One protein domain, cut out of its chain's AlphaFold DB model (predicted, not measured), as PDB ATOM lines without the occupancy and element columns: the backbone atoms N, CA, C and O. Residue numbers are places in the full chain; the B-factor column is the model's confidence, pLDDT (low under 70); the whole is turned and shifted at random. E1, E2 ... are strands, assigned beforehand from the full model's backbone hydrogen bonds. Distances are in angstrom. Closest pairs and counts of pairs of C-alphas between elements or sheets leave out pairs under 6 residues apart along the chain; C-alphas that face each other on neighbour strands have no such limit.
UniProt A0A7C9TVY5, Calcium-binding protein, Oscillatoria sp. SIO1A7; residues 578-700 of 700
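AT A GLANCE: This is residues 578 to 700 of the 700 residues of the protein "Calcium-binding protein" of Oscillatoria sp. SIO1A7 (UniProt A0A7C9TVY5). There is little regular structure: a twisted five-strand sheet in the middle, a small three-strand sheet at one end, and unnamed loops, among them residues 629 to 651, at the other. The 123 printed residues include eight named strands, E1 to E8 in order, and no named helix: all strand, with 37 residues in named elements. The mixed sheet runs E2 E7 E6 E5 E4, the parallel one E1 E3 E8. The whole is compact, radius of gyration of the C-alphas 13.6 A, spanning 36 by 30 by 27 A.

IN THESE COORDINATES: E1 is residues 578 to 580, from C-alpha (191.663, 171.597, 89.940); E2 588 to 591; E3 599 to 602; E4 624 to 628. E5 is 652 to 657, E6 662 to 667, E7 682 to 687, E8 697 to 699, to C-alpha (192.777, 160.232, 87.147).

HOW THE PARTS SIT: E5, E6 and E7 form a meander, each the antiparallel neighbour of the one before; N 654 and O 665 are within hydrogen-bond range, 2.9 A. E3 is apart from E5.

THE WHOLE: The printed part has no cut; 57 residues are under pLDDT 70, among them 614 to 650.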
ATOM      1  N   PHE A 578     191.630 171.699  88.477       93.62
ATOM      2  CA  PHE A 578     191.663 171.597  89.940       93.62
ATOM      3  C   PHE A 578     192.329 170.282  90.353       93.62
ATOM      4  O   PHE A 578     191.818 169.205  90.030       93.62
ATOM      5  N   TYR A 579     193.471 170.340  91.037       93.12
ATOM      6  CA  TYR A 579     194.295 169.166  91.323       93.12
ATOM      7  C   TYR A 579     194.251 168.744  92.790       93.12
ATOM      8  O   TYR A 579     194.596 169.510  93.681       93.12
ATOM      9  N   TYR A 580     193.947 167.461  93.000       89.94
ATOM     10  CA  TYR A 580     193.983 166.789  94.297       89.94
ATOM     11  C   TYR A 580     195.050 165.694  94.287       89.94
ATOM     12  O   TYR A 580     194.911 164.649  93.631       89.94
ATOM     13  N   THR A 581     196.151 165.939  94.993       84.44
ATOM     14  CA  THR A 581     197.364 165.119  94.937       84.44
ATOM     15  C   THR A 581     197.567 164.223  96.149       84.44
ATOM     16  O   THR A 581     198.333 163.273  96.013       84.44
ATOM     17  N   GLY A 582     196.885 164.471  97.275       73.31
ATOM     18  CA  GLY A 582     197.152 163.933  98.617       73.31
ATOM     19  C   GLY A 582     195.886 163.541  99.405       73.31
ATOM     20  O   GLY A 582     194.789 163.999  99.093       73.31
ATOM     21  N   PRO A 583     195.979 162.673 100.434       61.69
ATOM     22  CA  PRO A 583     194.838 162.357 101.288       61.69
ATOM     23  C   PRO A 583     194.597 163.491 102.296       61.69
ATOM     24  O   PRO A 583     195.532 163.943 102.956       61.69
ATOM     25  N   GLY A 584     193.340 163.904 102.476       66.25
ATOM     26  CA  GLY A 584     192.978 164.932 103.462       66.25
ATOM     27  C   GLY A 584     193.134 166.381 102.987       66.25
ATOM     28  O   GLY A 584     193.079 167.274 103.820       66.25
ATOM     29  N   GLU A 585     193.271 166.596 101.678       78.00
ATOM     30  CA  GLU A 585     193.121 167.900 101.000       78.00
ATOM     31  C   GLU A 585     191.642 168.358 100.931       78.00
ATOM     32  O   GLU A 585     191.314 169.370 100.344       78.00
ATOM     33  N   GLY A 586     190.706 167.577 101.488       67.25
ATOM     34  CA  GLY A 586     189.268 167.737 101.268       67.25
ATOM     35  C   GLY A 586     188.557 168.602 102.309       67.25
ATOM     36  O   GLY A 586     188.301 168.143 103.424       67.25
ATOM     37  N   ASN A 587     188.173 169.812 101.901       79.69
ATOM     38  CA  ASN A 587     186.875 170.474 102.131       79.69
ATOM     39  C   ASN A 587     186.784 171.761 101.283       79.69
ATOM     40  O   ASN A 587     186.227 172.770 101.726       79.69
ATOM     41  N   ASP A 588     187.330 171.730 100.069       91.75
ATOM     42  CA  ASP A 588     187.434 172.928  99.242       91.75
ATOM     43  C   ASP A 588     186.085 173.337  98.670       91.75
ATOM     44  O   ASP A 588     185.175 172.525  98.493       91.75
ATOM     45  N   THR A 589     185.965 174.607  98.327       92.69
ATOM     46  CA  THR A 589     184.864 175.162  97.558       92.69
ATOM     47  C   THR A 589     185.385 175.579  96.192       92.69
ATOM     48  O   THR A 589     186.118 176.555  96.082       92.69
ATOM     49  N   ILE A 590     184.960 174.873  95.144       92.19
ATOM     50  CA  ILE A 590     185.190 175.289  93.763       92.19
ATOM     51  C   ILE A 590     184.032 176.192  93.338       92.19
ATOM     52  O   ILE A 590     182.865 175.781  93.329       92.19
ATOM     53  N   THR A 591     184.338 177.429  92.972       89.12
ATOM     54  CA  THR A 591     183.367 178.383  92.431       89.12
ATOM     55  C   THR A 591     183.605 178.606  90.941       89.12
ATOM     56  O   THR A 591     184.731 178.516  90.467       89.12
ATOM     57  N   SER A 592     182.519 178.874  90.205       85.31
ATOM     58  CA  SER A 592     182.538 179.112  88.751       85.31
ATOM     59  C   SER A 592     182.996 177.929  87.880       85.31
ATOM     60  O   SER A 592     183.508 178.156  86.793       85.31
ATOM     61  N   PHE A 593     182.739 176.687  88.307       89.19
ATOM     62  CA  PHE A 593     183.068 175.481  87.535       89.19
ATOM     63  C   PHE A 593     182.250 175.374  86.229       89.19
ATOM     64  O   PHE A 593     181.015 175.259  86.266       89.19
ATOM     65  N   ASP A 594     182.921 175.345  85.078       88.94
ATOM     66  CA  ASP A 594     182.345 175.180  83.741       88.94
ATOM     67  C   ASP A 594     182.374 173.713  83.280       88.94
ATOM     68  O   ASP A 594     183.320 173.208  82.669       88.94
ATOM     69  N   GLY A 595     181.284 172.999  83.575       86.81
ATOM     70  CA  GLY A 595     181.133 171.587  83.227       86.81
ATOM     71  C   GLY A 595     181.305 171.312  81.728       86.81
ATOM     72  O   GLY A 595     180.670 171.935  80.879       86.81
ATOM     73  N   GLY A 596     182.114 170.306  81.393       85.19
ATOM     74  CA  GLY A 596     182.508 169.975  80.020       85.19
ATOM     75  C   GLY A 596     183.819 170.631  79.575       85.19
ATOM     76  O   GLY A 596     184.546 170.010  78.784       85.19
ATOM     77  N   THR A 597     184.152 171.801  80.125       89.44
ATOM     78  CA  THR A 597     185.406 172.520  79.876       89.44
ATOM     79  C   THR A 597     186.426 172.172  80.960       89.44
ATOM     80  O   THR A 597     187.419 171.512  80.646       89.44
ATOM     81  N   ASP A 598     186.114 172.471  82.220       92.38
ATOM     82  CA  ASP A 598     187.001 172.298  83.375       92.38
ATOM     83  C   ASP A 598     187.273 170.834  83.723       92.38
ATOM     84  O   ASP A 598     186.535 169.908  83.343       92.38
ATOM     85  N   ARG A 599     188.353 170.603  84.476       92.88
ATOM     86  CA  ARG A 599     188.763 169.269  84.924       92.88
ATOM     87  C   ARG A 599     189.121 169.248  86.401       92.88
ATOM     88  O   ARG A 599     189.847 170.096  86.896       92.88
ATOM     89  N   ILE A 600     188.675 168.196  87.080       91.25
ATOM     90  CA  ILE A 600     189.120 167.839  88.426       91.25
ATOM     91  C   ILE A 600     190.049 166.631  88.297       91.25
ATOM     92  O   ILE A 600     189.640 165.549  87.860       91.25
ATOM     93  N   TYR A 601     191.310 166.831  88.658       90.38
ATOM     94  CA  TYR A 601     192.371 165.840  88.595       90.38
ATOM     95  C   TYR A 601     192.547 165.167  89.953       90.38
ATOM     96  O   TYR A 601     192.823 165.823  90.951       90.38
ATOM     97  N   LEU A 602     192.432 163.840  89.983       87.31
ATOM     98  CA  LEU A 602     192.547 163.027  91.192       87.31
ATOM     99  C   LEU A 602     193.745 162.076  91.086       87.31
ATOM    100  O   LEU A 602     193.819 161.256  90.166       87.31
ATOM    101  N   SER A 603     194.669 162.147  92.046       84.31
ATOM    102  CA  SER A 603     195.826 161.246  92.112       84.31
ATOM    103  C   SER A 603     195.406 159.789  92.338       84.31
ATOM    104  O   SER A 603     194.774 159.446  93.343       84.31
ATOM    105  N   SER A 604     195.819 158.896  91.437       76.19
ATOM    106  CA  SER A 604     195.543 157.449  91.510       76.19
ATOM    107  C   SER A 604     196.090 156.768  92.770       76.19
ATOM    108  O   SER A 604     195.603 155.705  93.163       76.19
ATOM    109  N   VAL A 605     197.096 157.372  93.411       73.25
ATOM    110  CA  VAL A 605     197.713 156.860  94.642       73.25
ATOM    111  C   VAL A 605     196.813 157.096  95.854       73.25
ATOM    112  O   VAL A 605     196.690 156.212  96.700       73.25
ATOM    113  N   ASN A 606     196.171 158.264  95.931       71.19
ATOM    114  CA  ASN A 606     195.402 158.673  97.110       71.19
ATOM    115  C   ASN A 606     193.920 158.341  97.006       71.19
ATOM    116  O   ASN A 606     193.283 158.019  98.006       71.19
ATOM    117  N   PHE A 607     193.408 158.272  95.785       72.06
ATOM    118  CA  PHE A 607     192.105 157.705  95.481       72.06
ATOM    119  C   PHE A 607     192.308 156.281  94.935       72.06
ATOM    120  O   PHE A 607     192.101 155.990  93.759       72.06
ATOM    121  N   ALA A 608     192.824 155.383  95.778       58.44
ATOM    122  CA  ALA A 608     193.241 154.042  95.366       58.44
ATOM    123  C   ALA A 608     192.129 153.254  94.633       58.44
ATOM    124  O   ALA A 608     190.962 153.275  95.024       58.44
ATOM    125  N   ASN A 609     192.522 152.481  93.610       61.00
ATOM    126  CA  ASN A 609     191.660 151.714  92.687       61.00
ATOM    127  C   ASN A 609     190.861 152.535  91.659       61.00
ATOM    128  O   ASN A 609     190.009 151.961  90.978       61.00
ATOM    129  N   LEU A 610     191.149 153.829  91.492       62.62
ATOM    130  CA  LEU A 610     190.685 154.582  90.329       62.62
ATOM    131  C   LEU A 610     191.250 154.011  89.003       62.62
ATOM    132  O   LEU A 610     192.171 153.193  88.985       62.62
ATOM    133  N   ALA A 611     190.640 154.406  87.877       63.97
ATOM    134  CA  ALA A 611     191.068 154.042  86.519       63.97
ATOM    135  C   ALA A 611     192.574 154.280  86.275       63.97
ATOM    136  O   ALA A 611     193.216 155.026  87.004       63.97
ATOM    137  N   SER A 612     193.143 153.688  85.217       68.94
ATOM    138  CA  SER A 612     194.550 153.933  84.863       68.94
ATOM    139  C   SER A 612     194.850 155.437  84.703       68.94
ATOM    140  O   SER A 612     194.049 156.125  84.058       68.94
ATOM    141  N   PRO A 613     196.002 155.921  85.211       71.50
ATOM    142  CA  PRO A 613     196.475 157.290  85.021       71.50
ATOM    143  C   PRO A 613     196.334 157.818  83.589       71.50
ATOM    144  O   PRO A 613     196.526 157.081  82.617       71.50
ATOM    145  N   GLY A 614     196.000 159.099  83.458       63.81
ATOM    146  CA  GLY A 614     195.792 159.806  82.195       63.81
ATOM    147  C   GLY A 614     194.468 159.495  81.487       63.81
ATOM    148  O   GLY A 614     194.246 159.977  80.376       63.81
ATOM    149  N   SER A 615     193.583 158.687  82.084       64.56
ATOM    150  CA  SER A 615     192.291 158.333  81.484       64.56
ATOM    151  C   SER A 615     191.129 159.066  82.163       64.56
ATOM    152  O   SER A 615     191.000 158.979  83.385       64.56
ATOM    153  N   PRO A 616     190.210 159.701  81.405       63.34
ATOM    154  CA  PRO A 616     188.933 160.119  81.972       63.34
ATOM    155  C   PRO A 616     188.147 158.882  82.425       63.34
ATOM    156  O   PRO A 616     188.247 157.807  81.814       63.34
ATOM    157  N   LEU A 617     187.332 159.012  83.472       65.12
ATOM    158  CA  LEU A 617     186.500 157.899  83.938       65.12
ATOM    159  C   LEU A 617     185.531 157.462  82.812       65.12
ATOM    160  O   LEU A 617     184.766 158.264  82.286       65.12
ATOM    161  N   ARG A 618     185.493 156.169  82.438       55.88
ATOM    162  CA  ARG A 618     184.623 155.604  81.364       55.88
ATOM    163  C   ARG A 618     183.615 154.594  81.902       55.88
ATOM    164  O   ARG A 618     183.959 153.857  82.812       55.88
ATOM    165  N   ALA A 619     182.418 154.495  81.308       51.75
ATOM    166  CA  ALA A 619     181.300 153.647  81.781       51.75
ATOM    167  C   ALA A 619     181.580 152.143  81.911       51.75
ATOM    168  O   ALA A 619     180.787 151.430  82.509       51.75
ATOM    169  N   SER A 620     182.704 151.674  81.383       54.19
ATOM    170  CA  SER A 620     183.172 150.295  81.482       54.19
ATOM    171  C   SER A 620     184.328 150.101  82.474       54.19
ATOM    172  O   SER A 620     184.909 149.019  82.493       54.19
ATOM    173  N   ASN A 621     184.726 151.134  83.230       57.34
ATOM    174  CA  ASN A 621     185.742 151.011  84.279       57.34
ATOM    175  C   ASN A 621     185.128 150.460  85.573       57.34
ATOM    176  O   ASN A 621     183.953 150.711  85.829       57.34
ATOM    177  N   PRO A 622     185.921 149.761  86.409       56.00
ATOM    178  CA  PRO A 622     185.458 149.242  87.696       56.00
ATOM    179  C   PRO A 622     185.124 150.348  88.709       56.00
ATOM    180  O   PRO A 622     184.573 150.041  89.754       56.00
ATOM    181  N   VAL A 623     185.453 151.607  88.406       58.03
ATOM    182  CA  VAL A 623     185.067 152.779  89.196       58.03
ATOM    183  C   VAL A 623     183.849 153.438  88.574       58.03
ATOM    184  O   VAL A 623     183.857 153.833  87.398       58.03
ATOM    185  N   GLU A 624     182.817 153.591  89.391       64.31
ATOM    186  CA  GLU A 624     181.553 154.193  88.995       64.31
ATOM    187  C   GLU A 624     181.543 155.700  89.319       64.31
ATOM    188  O   GLU A 624     182.055 156.141  90.347       64.31
ATOM    189  N   PHE A 625     181.005 156.502  88.393       68.75
ATOM    190  CA  PHE A 625     180.715 157.923  88.603       68.75
ATOM    191  C   PHE A 625     179.200 158.082  88.639       68.75
ATOM    192  O   PHE A 625     178.529 157.659  87.688       68.75
ATOM    193  N   PHE A 626     178.679 158.718  89.683       66.75
ATOM    194  CA  PHE A 626     177.248 158.935  89.862       66.75
ATOM    195  C   PHE A 626     176.945 160.417  90.026       66.75
ATOM    196  O   PHE A 626     177.504 161.058  90.904       66.75
ATOM    197  N   ALA A 627     176.021 160.942  89.223       58.66
ATOM    198  CA  ALA A 627     175.405 162.240  89.475       58.66
ATOM    199  C   ALA A 627     174.016 162.006  90.085       58.66
ATOM    200  O   ALA A 627     173.177 161.351  89.458       58.66
ATOM    201  N   VAL A 628     173.774 162.505  91.297       60.91
ATOM    202  CA  VAL A 628     172.473 162.425  91.973       60.91
ATOM    203  C   VAL A 628     171.686 163.701  91.656       60.91
ATOM    204  O   VAL A 628     172.165 164.781  91.993       60.91
ATOM    205  N   PRO A 629     170.529 163.633  90.965       59.62
ATOM    206  CA  PRO A 629     169.774 164.826  90.578       59.62
ATOM    207  C   PRO A 629     169.190 165.588  91.776       59.62
ATOM    208  O   PRO A 629     168.675 164.969  92.707       59.62
ATOM    209  N   GLY A 630     169.155 166.920  91.674       55.47
ATOM    210  CA  GLY A 630     168.610 167.815  92.701       55.47
ATOM    211  C   GLY A 630     167.274 167.367  93.304       55.47
ATOM    212  O   GLY A 630     166.273 167.210  92.600       55.47
ATOM    213  N   GLY A 631     167.265 167.197  94.630       53.41
ATOM    214  CA  GLY A 631     166.109 166.742  95.415       53.41
ATOM    215  C   GLY A 631     166.126 165.256  95.800       53.41
ATOM    216  O   GLY A 631     165.176 164.788  96.427       53.41
ATOM    217  N   GLN A 632     167.178 164.522  95.439       55.50
ATOM    218  CA  GLN A 632     167.531 163.206  95.976       55.50
ATOM    219  C   GLN A 632     168.934 163.345  96.574       55.50
ATOM    220  O   GLN A 632     169.814 163.794  95.860       55.50
ATOM    221  N   ASN A 633     169.154 162.985  97.840       53.09
ATOM    222  CA  ASN A 633     170.515 162.913  98.387       53.09
ATOM    223  C   ASN A 633     171.063 161.498  98.185       53.09
ATOM    224  O   ASN A 633     170.302 160.534  98.323       53.09
ATOM    225  N   TYR A 634     172.375 161.334  97.969       58.12
ATOM    226  CA  TYR A 634     173.014 160.000  97.947       58.12
ATOM    227  C   TYR A 634     172.665 159.178  99.206       58.12
ATOM    228  O   TYR A 634     172.514 157.957  99.162       58.12
ATOM    229  N   THR A 635     172.437 159.867 100.327       50.25
ATOM    230  CA  THR A 635     172.040 159.301 101.623       50.25
ATOM    231  C   THR A 635     170.539 159.026 101.783       50.25
ATOM    232  O   THR A 635     170.168 158.172 102.589       50.25
ATOM    233  N   ASP A 636     169.668 159.665 100.992       50.41
ATOM    234  CA  ASP A 636     168.208 159.463 101.029       50.41
ATOM    235  C   ASP A 636     167.748 158.245 100.212       50.41
ATOM    236  O   ASP A 636     166.619 157.761 100.376       50.41
ATOM    237  N   ILE A 637     168.642 157.686  99.389       51.59
ATOM    238  CA  ILE A 637     168.403 156.522  98.519       51.59
ATOM    239  C   ILE A 637     167.992 155.268  99.322       51.59
ATOM    240  O   ILE A 637     167.362 154.361  98.774       51.59
ATOM    241  N   ASN A 638     168.218 155.241 100.642       47.78
ATOM    242  CA  ASN A 638     167.846 154.113 101.502       47.78
ATOM    243  C   ASN A 638     166.456 154.226 102.176       47.78
ATOM    244  O   ASN A 638     166.034 153.285 102.847       47.78
ATOM    245  N   THR A 639     165.709 155.333 102.013       44.72
ATOM    246  CA  THR A 639     164.395 155.504 102.688       44.72
ATOM    247  C   THR A 639     163.168 155.435 101.774       44.72
ATOM    248  O   THR A 639     162.083 155.118 102.260       44.72
ATOM    249  N   ASN A 640     163.311 155.647 100.458       42.44
ATOM    250  CA  ASN A 640     162.173 155.749  99.527       42.44
ATOM    251  C   ASN A 640     162.216 154.787  98.326       42.44
ATOM    252  O   ASN A 640     161.631 155.074  97.283       42.44
ATOM    253  N   ASN A 641     162.850 153.616  98.460       41.62
ATOM    254  CA  ASN A 641     162.801 152.552  97.441       41.62
ATOM    255  C   ASN A 641     163.263 153.003  96.031       41.62
ATOM    256  O   ASN A 641     162.896 152.396  95.020       41.62
ATOM    257  N   GLY A 642     164.064 154.071  95.960       40.72
ATOM    258  CA  GLY A 642     164.740 154.522  94.753       40.72
ATOM    259  C   GLY A 642     165.915 153.595  94.497       40.72
ATOM    260  O   GLY A 642     166.955 153.699  95.128       40.72
ATOM    261  N   THR A 643     165.734 152.630  93.610       38.59
ATOM    262  CA  THR A 643     166.795 151.706  93.212       38.59
ATOM    263  C   THR A 643     167.808 152.465  92.363       38.59
ATOM    264  O   THR A 643     167.569 152.688  91.177       38.59
ATOM    265  N   PHE A 644     168.951 152.841  92.937       42.66
ATOM    266  CA  PHE A 644     170.129 153.115  92.121       42.66
ATOM    267  C   PHE A 644     170.829 151.780  91.842       42.66
ATOM    268  O   PHE A 644     171.388 151.140  92.733       42.66
ATOM    269  N   VAL A 645     170.715 151.294  90.606       41.84
ATOM    270  CA  VAL A 645     171.290 150.014  90.170       41.84
ATOM    271  C   VAL A 645     172.749 150.256  89.764       41.84
ATOM    272  O   VAL A 645     173.054 150.341  88.581       41.84
ATOM    273  N   GLY A 646     173.623 150.436  90.757       42.47
ATOM    274  CA  GLY A 646     175.069 150.649  90.566       42.47
ATOM    275  C   GLY A 646     175.944 150.179  91.738       42.47
ATOM    276  O   GLY A 646     177.122 150.482  91.798       42.47
ATOM    277  N   GLY A 647     175.391 149.449  92.714       49.47
ATOM    278  CA  GLY A 647     176.180 148.949  93.846       49.47
ATOM    279  C   GLY A 647     177.051 147.755  93.452       49.47
ATOM    280  O   GLY A 647     176.644 146.608  93.644       49.47
ATOM    281  N   THR A 648     178.233 148.003  92.889       52.44
ATOM    282  CA  THR A 648     179.339 147.037  92.895       52.44
ATOM    283  C   THR A 648     180.203 147.277  94.136       52.44
ATOM    284  O   THR A 648     180.233 148.368  94.683       52.44
ATOM    285  N   SER A 649     180.910 146.262  94.641       59.84
ATOM    286  CA  SER A 649     181.808 146.378  95.807       59.84
ATOM    287  C   SER A 649     183.091 147.187  95.518       59.84
ATOM    288  O   SER A 649     184.165 146.805  95.986       59.84
ATOM    289  N   ALA A 650     183.015 148.205  94.661       66.44
ATOM    290  CA  ALA A 650     184.143 148.921  94.081       66.44
ATOM    291  C   ALA A 650     184.053 150.431  94.372       66.44
ATOM    292  O   ALA A 650     182.953 150.974  94.323       66.44
ATOM    293  N   PRO A 651     185.175 151.121  94.649       73.44
ATOM    294  CA  PRO A 651     185.170 152.551  94.962       73.44
ATOM    295  C   PRO A 651     184.461 153.412  93.908       73.44
ATOM    296  O   PRO A 651     184.550 153.134  92.709       73.44
ATOM    297  N   ALA A 652     183.800 154.483  94.350       75.38
ATOM    298  CA  ALA A 652     183.002 155.359  93.497       75.38
ATOM    299  C   ALA A 652     183.264 156.851  93.755       75.38
ATOM    300  O   ALA A 652     183.625 157.263  94.858       75.38
ATOM    301  N   ILE A 653     183.037 157.659  92.717       80.12
ATOM    302  CA  ILE A 653     182.979 159.123  92.801       80.12
ATOM    303  C   ILE A 653     181.515 159.540  92.664       80.12
ATOM    304  O   ILE A 653     180.842 159.162  91.700       80.12
ATOM    305  N   VAL A 654     181.014 160.309  93.626       78.56
ATOM    306  CA  VAL A 654     179.601 160.699  93.703       78.56
ATOM    307  C   VAL A 654     179.497 162.215  93.666       78.56
ATOM    308  O   VAL A 654     180.035 162.885  94.536       78.56
ATOM    309  N   PHE A 655     178.776 162.761  92.693       83.44
ATOM    310  CA  PHE A 655     178.377 164.161  92.664       83.44
ATOM    311  C   PHE A 655     176.907 164.281  93.082       83.44
ATOM    312  O   PHE A 655     176.008 163.886  92.336       83.44
ATOM    313  N   ASP A 656     176.659 164.797  94.281       80.12
ATOM    314  CA  ASP A 656     175.318 165.070  94.800       80.12
ATOM    315  C   ASP A 656     174.894 166.485  94.388       80.12
ATOM    316  O   ASP A 656     175.346 167.480  94.964       80.12
ATOM    317  N   SER A 657     174.118 166.587  93.304       77.94
ATOM    318  CA  SER A 657     173.773 167.872  92.692       77.94
ATOM    319  C   SER A 657     172.594 168.542  93.400       77.94
ATOM    320  O   SER A 657     171.629 167.900  93.797       77.94
ATOM    321  N   ASN A 658     172.630 169.868  93.475       75.81
ATOM    322  CA  ASN A 658     171.561 170.745  93.944       75.81
ATOM    323  C   ASN A 658     171.193 171.766  92.854       75.81
ATOM    324  O   ASN A 658     171.786 171.792  91.779       75.81
ATOM    325  N   ALA A 659     170.206 172.634  93.114       72.31
ATOM    326  CA  ALA A 659     169.648 173.545  92.103       72.31
ATOM    327  C   ALA A 659     170.675 174.464  91.409       72.31
ATOM    328  O   ALA A 659     170.434 174.883  90.279       72.31
ATOM    329  N   THR A 660     171.786 174.794  92.073       77.25
ATOM    330  CA  THR A 660     172.819 175.697  91.543       77.25
ATOM    331  C   THR A 660     174.214 175.080  91.478       77.25
ATOM    332  O   THR A 660     175.062 175.670  90.830       77.25
ATOM    333  N   GLY A 661     174.457 173.916  92.085       84.00
ATOM    334  CA  GLY A 661     175.795 173.355  92.317       84.00
ATOM    335  C   GLY A 661     175.718 171.922  92.845       84.00
ATOM    336  O   GLY A 661     174.831 171.176  92.434       84.00
ATOM    337  N   GLY A 662     176.588 171.531  93.777       86.94
ATOM    338  CA  GLY A 662     176.539 170.209  94.416       86.94
ATOM    339  C   GLY A 662     177.739 169.909  95.310       86.94
ATOM    340  O   GLY A 662     178.594 170.765  95.507       86.94
ATOM    341  N   ILE A 663     177.814 168.694  95.849       85.44
ATOM    342  CA  ILE A 663     178.977 168.220  96.614       85.44
ATOM    343  C   ILE A 663     179.563 166.992  95.918       85.44
ATOM    344  O   ILE A 663     178.836 166.068  95.556       85.44
ATOM    345  N   LEU A 664     180.881 166.990  95.721       86.81
ATOM    346  CA  LEU A 664     181.635 165.880  95.159       86.81
ATOM    347  C   LEU A 664     182.254 165.052  96.290       86.81
ATOM    348  O   LEU A 664     183.002 165.571  97.117       86.81
ATOM    349  N   TYR A 665     181.966 163.756  96.303       83.62
ATOM    350  CA  TYR A 665     182.416 162.802  97.308       83.62
ATOM    351  C   TYR A 665     183.248 161.677  96.695       83.62
ATOM    352  O   TYR A 665     182.999 161.229  95.570       83.62
ATOM    353  N   PHE A 666     184.163 161.147  97.500       81.31
ATOM    354  CA  PHE A 666     184.768 159.836  97.315       81.31
ATOM    355  C   PHE A 666     184.119 158.819  98.264       81.31
ATOM    356  O   PHE A 666     184.117 159.010  99.484       81.31
ATOM    357  N   ASP A 667     183.591 157.730  97.700       78.00
ATOM    358  CA  ASP A 667     183.107 156.556  98.428       78.00
ATOM    359  C   ASP A 667     184.102 155.396  98.236       78.00
ATOM    360  O   ASP A 667     184.061 154.708  97.209       78.00
ATOM    361  N   PRO A 668     184.994 155.131  99.206       73.88
ATOM    362  CA  PRO A 668     185.954 154.033  99.103       73.88
ATOM    363  C   PRO A 668     185.305 152.637  99.167       73.88
ATOM    364  O   PRO A 668     185.966 151.647  98.856       73.88
ATOM    365  N   SER A 669     184.037 152.523  99.581       69.56
ATOM    366  CA  SER A 669     183.345 151.248  99.828       69.56
ATOM    367  C   SER A 669     182.474 150.761  98.662       69.56
ATOM    368  O   SER A 669     182.060 149.595  98.658       69.56
ATOM    369  N   GLY A 670     182.164 151.636  97.699       62.62
ATOM    370  CA  GLY A 670     181.236 151.329  96.604       62.62
ATOM    371  C   GLY A 670     179.788 151.105  97.041       62.62
ATOM    372  O   GLY A 670     179.027 150.424  96.358       62.62
ATOM    373  N   GLY A 671     179.405 151.589  98.225       56.84
ATOM    374  CA  GLY A 671     178.057 151.424  98.767       56.84
ATOM    375  C   GLY A 671     177.765 150.083  99.459       56.84
ATOM    376  O   GLY A 671     176.628 149.858  99.877       56.84
ATOM    377  N   ASN A 672     178.748 149.194  99.664       49.78
ATOM    378  CA  ASN A 672     178.526 147.901 100.343       49.78
ATOM    379  C   ASN A 672     178.185 148.044 101.850       49.78
ATOM    380  O   ASN A 672     177.735 147.086 102.483       49.78
ATOM    381  N   THR A 673     178.370 149.239 102.426       48.00
ATOM    382  CA  THR A 673     178.047 149.590 103.821       48.00
ATOM    383  C   THR A 673     177.079 150.768 103.952       48.00
ATOM    384  O   THR A 673     177.013 151.359 105.023       48.00
ATOM    385  N   ALA A 674     176.237 151.059 102.946       43.47
ATOM    386  CA  ALA A 674     175.224 152.138 102.968       43.47
ATOM    387  C   ALA A 674     174.175 152.073 104.121       43.47
ATOM    388  O   ALA A 674     173.177 152.795 104.123       43.47
ATOM    389  N   ALA A 675     174.385 151.205 105.112       41.34
ATOM    390  CA  ALA A 675     173.690 151.135 106.388       41.34
ATOM    391  C   ALA A 675     174.201 152.137 107.459       41.34
ATOM    392  O   ALA A 675     173.558 152.236 108.502       41.34
ATOM    393  N   SER A 676     175.309 152.868 107.249       41.38
ATOM    394  CA  SER A 676     175.928 153.765 108.258       41.38
ATOM    395  C   SER A 676     175.744 155.281 108.034       41.38
ATOM    396  O   SER A 676     176.072 156.060 108.930       41.38
ATOM    397  N   GLY A 677     175.165 155.736 106.915       53.06
ATOM    398  CA  GLY A 677     174.995 157.172 106.620       53.06
ATOM    399  C   GLY A 677     176.277 157.858 106.109       53.06
ATOM    400  O   GLY A 677     177.224 157.186 105.721       53.06
ATOM    401  N   THR A 678     176.319 159.200 106.095       51.66
ATOM    402  CA  THR A 678     177.416 160.031 105.528       51.66
ATOM    403  C   THR A 678     178.799 159.833 106.164       51.66
ATOM    404  O   THR A 678     179.758 160.447 105.711       51.66
ATOM    405  N   ALA A 679     178.922 159.027 107.222       56.94
ATOM    406  CA  ALA A 679     180.142 158.898 108.021       56.94
ATOM    407  C   ALA A 679     181.323 158.248 107.274       56.94
ATOM    408  O   ALA A 679     182.465 158.469 107.666       56.94
ATOM    409  N   ASP A 680     181.050 157.482 106.213       64.75
ATOM    410  CA  ASP A 680     182.069 156.768 105.430       64.75
ATOM    411  C   ASP A 680     182.442 157.493 104.113       64.75
ATOM    412  O   ASP A 680     183.287 157.009 103.360       64.75
ATOM    413  N   LEU A 681     181.830 158.653 103.827       74.00
ATOM    414  CA  LEU A 681     182.124 159.473 102.644       74.00
ATOM    415  C   LEU A 681     183.200 160.515 102.947       74.00
ATOM    416  O   LEU A 681     183.141 161.198 103.968       74.00
ATOM    417  N   SER A 682     184.139 160.688 102.019       79.31
ATOM    418  CA  SER A 682     185.106 161.791 102.061       79.31
ATOM    419  C   SER A 682     184.677 162.878 101.080       79.31
ATOM    420  O   SER A 682     184.458 162.584  99.905       79.31
ATOM    421  N   VAL A 683     184.528 164.119 101.545       84.25
ATOM    422  CA  VAL A 683     184.287 165.267 100.656       84.25
ATOM    423  C   VAL A 683     185.564 165.527  99.862       84.25
ATOM    424  O   VAL A 683     186.639 165.615 100.448       84.25
ATOM    425  N   ILE A 684     185.437 165.614  98.539       85.50
ATOM    426  CA  ILE A 684     186.504 166.088  97.652       85.50
ATOM    427  C   ILE A 684     186.394 167.610  97.549       85.50
ATOM    428  O   ILE A 684     187.314 168.312  97.939       85.50
ATOM    429  N   ALA A 685     185.243 168.106  97.083       89.38
ATOM    430  CA  ALA A 685     184.988 169.533  96.912       89.38
ATOM    431  C   ALA A 685     183.486 169.850  96.960       89.38
ATOM    432  O   ALA A 685     182.639 169.040  96.565       89.38
ATOM    433  N   VAL A 686     183.145 171.058  97.392       91.25
ATOM    434  CA  VAL A 686     181.831 171.681  97.235       91.25
ATOM    435  C   VAL A 686     181.848 172.506  95.953       91.25
ATOM    436  O   VAL A 686     182.657 173.411  95.800       91.25
ATOM    437  N   ILE A 687     180.935 172.222  95.031       90.81
ATOM    438  CA  ILE A 687     180.795 172.966  93.778       90.81
ATOM    439  C   ILE A 687     179.735 174.044  93.986       90.81
ATOM    440  O   ILE A 687     178.542 173.743  94.088       90.81
ATOM    441  N   GLY A 688     180.167 175.303  94.072       84.06
ATOM    442  CA  GLY A 688     179.289 176.440  94.345       84.06
ATOM    443  C   GLY A 688     178.306 176.706  93.205       84.06
ATOM    444  O   GLY A 688     177.099 176.826  93.435       84.06
ATOM    445  N   VAL A 689     178.825 176.765  91.973       79.50
ATOM    446  CA  VAL A 689     178.045 176.911  90.738       79.50
ATOM    447  C   VAL A 689     178.600 175.977  89.669       79.50
ATOM    448  O   VAL A 689     179.811 175.919  89.503       79.50
ATOM    449  N   GLY A 690     177.722 175.261  88.960       78.75
ATOM    450  CA  GLY A 690     178.105 174.351  87.874       78.75
ATOM    451  C   GLY A 690     177.590 172.924  88.067       78.75
ATOM    452  O   GLY A 690     176.975 172.592  89.081       78.75
ATOM    453  N   GLN A 691     177.794 172.072  87.063       84.00
ATOM    454  CA  GLN A 691     177.493 170.638  87.129       84.00
ATOM    455  C   GLN A 691     178.748 169.853  86.764       84.00
ATOM    456  O   GLN A 691     179.357 170.128  85.734       84.00
ATOM    457  N   VAL A 692     179.099 168.858  87.576       86.81
ATOM    458  CA  VAL A 692     180.235 167.975  87.304       86.81
ATOM    459  C   VAL A 692     179.746 166.761  86.529       86.81
ATOM    460  O   VAL A 692     178.883 166.014  86.996       86.81
ATOM    461  N   ASN A 693     180.309 166.542  85.344       84.44
ATOM    462  CA  ASN A 693     180.072 165.339  84.563       84.44
ATOM    463  C   ASN A 693     181.221 164.352  84.731       84.44
ATOM    464  O   ASN A 693     182.348 164.679  85.090       84.44
ATOM    465  N   ARG A 694     180.950 163.109  84.343       78.00
ATOM    466  CA  ARG A 694     181.937 162.030  84.348       78.00
ATOM    467  C   ARG A 694     183.231 162.373  83.597       78.00
ATOM    468  O   ARG A 694     184.304 161.944  84.002       78.00
ATOM    469  N   THR A 695     183.111 163.058  82.463       83.50
ATOM    470  CA  THR A 695     184.245 163.427  81.600       83.50
ATOM    471  C   THR A 695     185.119 164.515  82.198       83.50
ATOM    472  O   THR A 695     186.237 164.694  81.728       83.50
ATOM    473  N   ASP A 696     184.613 165.198  83.221       89.25
ATOM    474  CA  ASP A 696     185.299 166.297  83.879       89.25
ATOM    475  C   ASP A 696     186.246 165.777  84.975       89.25
ATOM    476  O   ASP A 696     187.110 166.506  85.441       89.25
ATOM    477  N   ILE A 697     186.154 164.490  85.338       87.50
ATOM    478  CA  ILE A 697     187.058 163.836  86.292       87.50
ATOM    479  C   ILE A 697     188.173 163.086  85.552       87.50
ATOM    480  O   ILE A 697     187.912 162.158  84.769       87.50
ATOM    481  N   VAL A 698     189.423 163.435  85.857       86.00
ATOM    482  CA  VAL A 698     190.628 162.803  85.304       86.00
ATOM    483  C   VAL A 698     191.444 162.172  86.422       86.00
ATOM    484  O   VAL A 698     191.677 162.777  87.460       86.00
ATOM    485  N   VAL A 699     191.902 160.941  86.206       82.38
ATOM    486  CA  VAL A 699     192.777 160.232  87.147       82.38
ATOM    487  C   VAL A 699     194.205 160.305  86.628       82.38
ATOM    488  O   VAL A 699     194.400 160.051  85.438       82.38
ATOM    489  N   PHE A 700     195.190 160.622  87.471       80.19
ATOM    490  CA  PHE A 700     196.596 160.743  87.057       80.19
ATOM    491  C   PHE A 700     197.592 160.002  87.956       80.19
ATOM    492  O   PHE A 700     197.211 159.531  89.056       80.19
TER     493      PHE A 700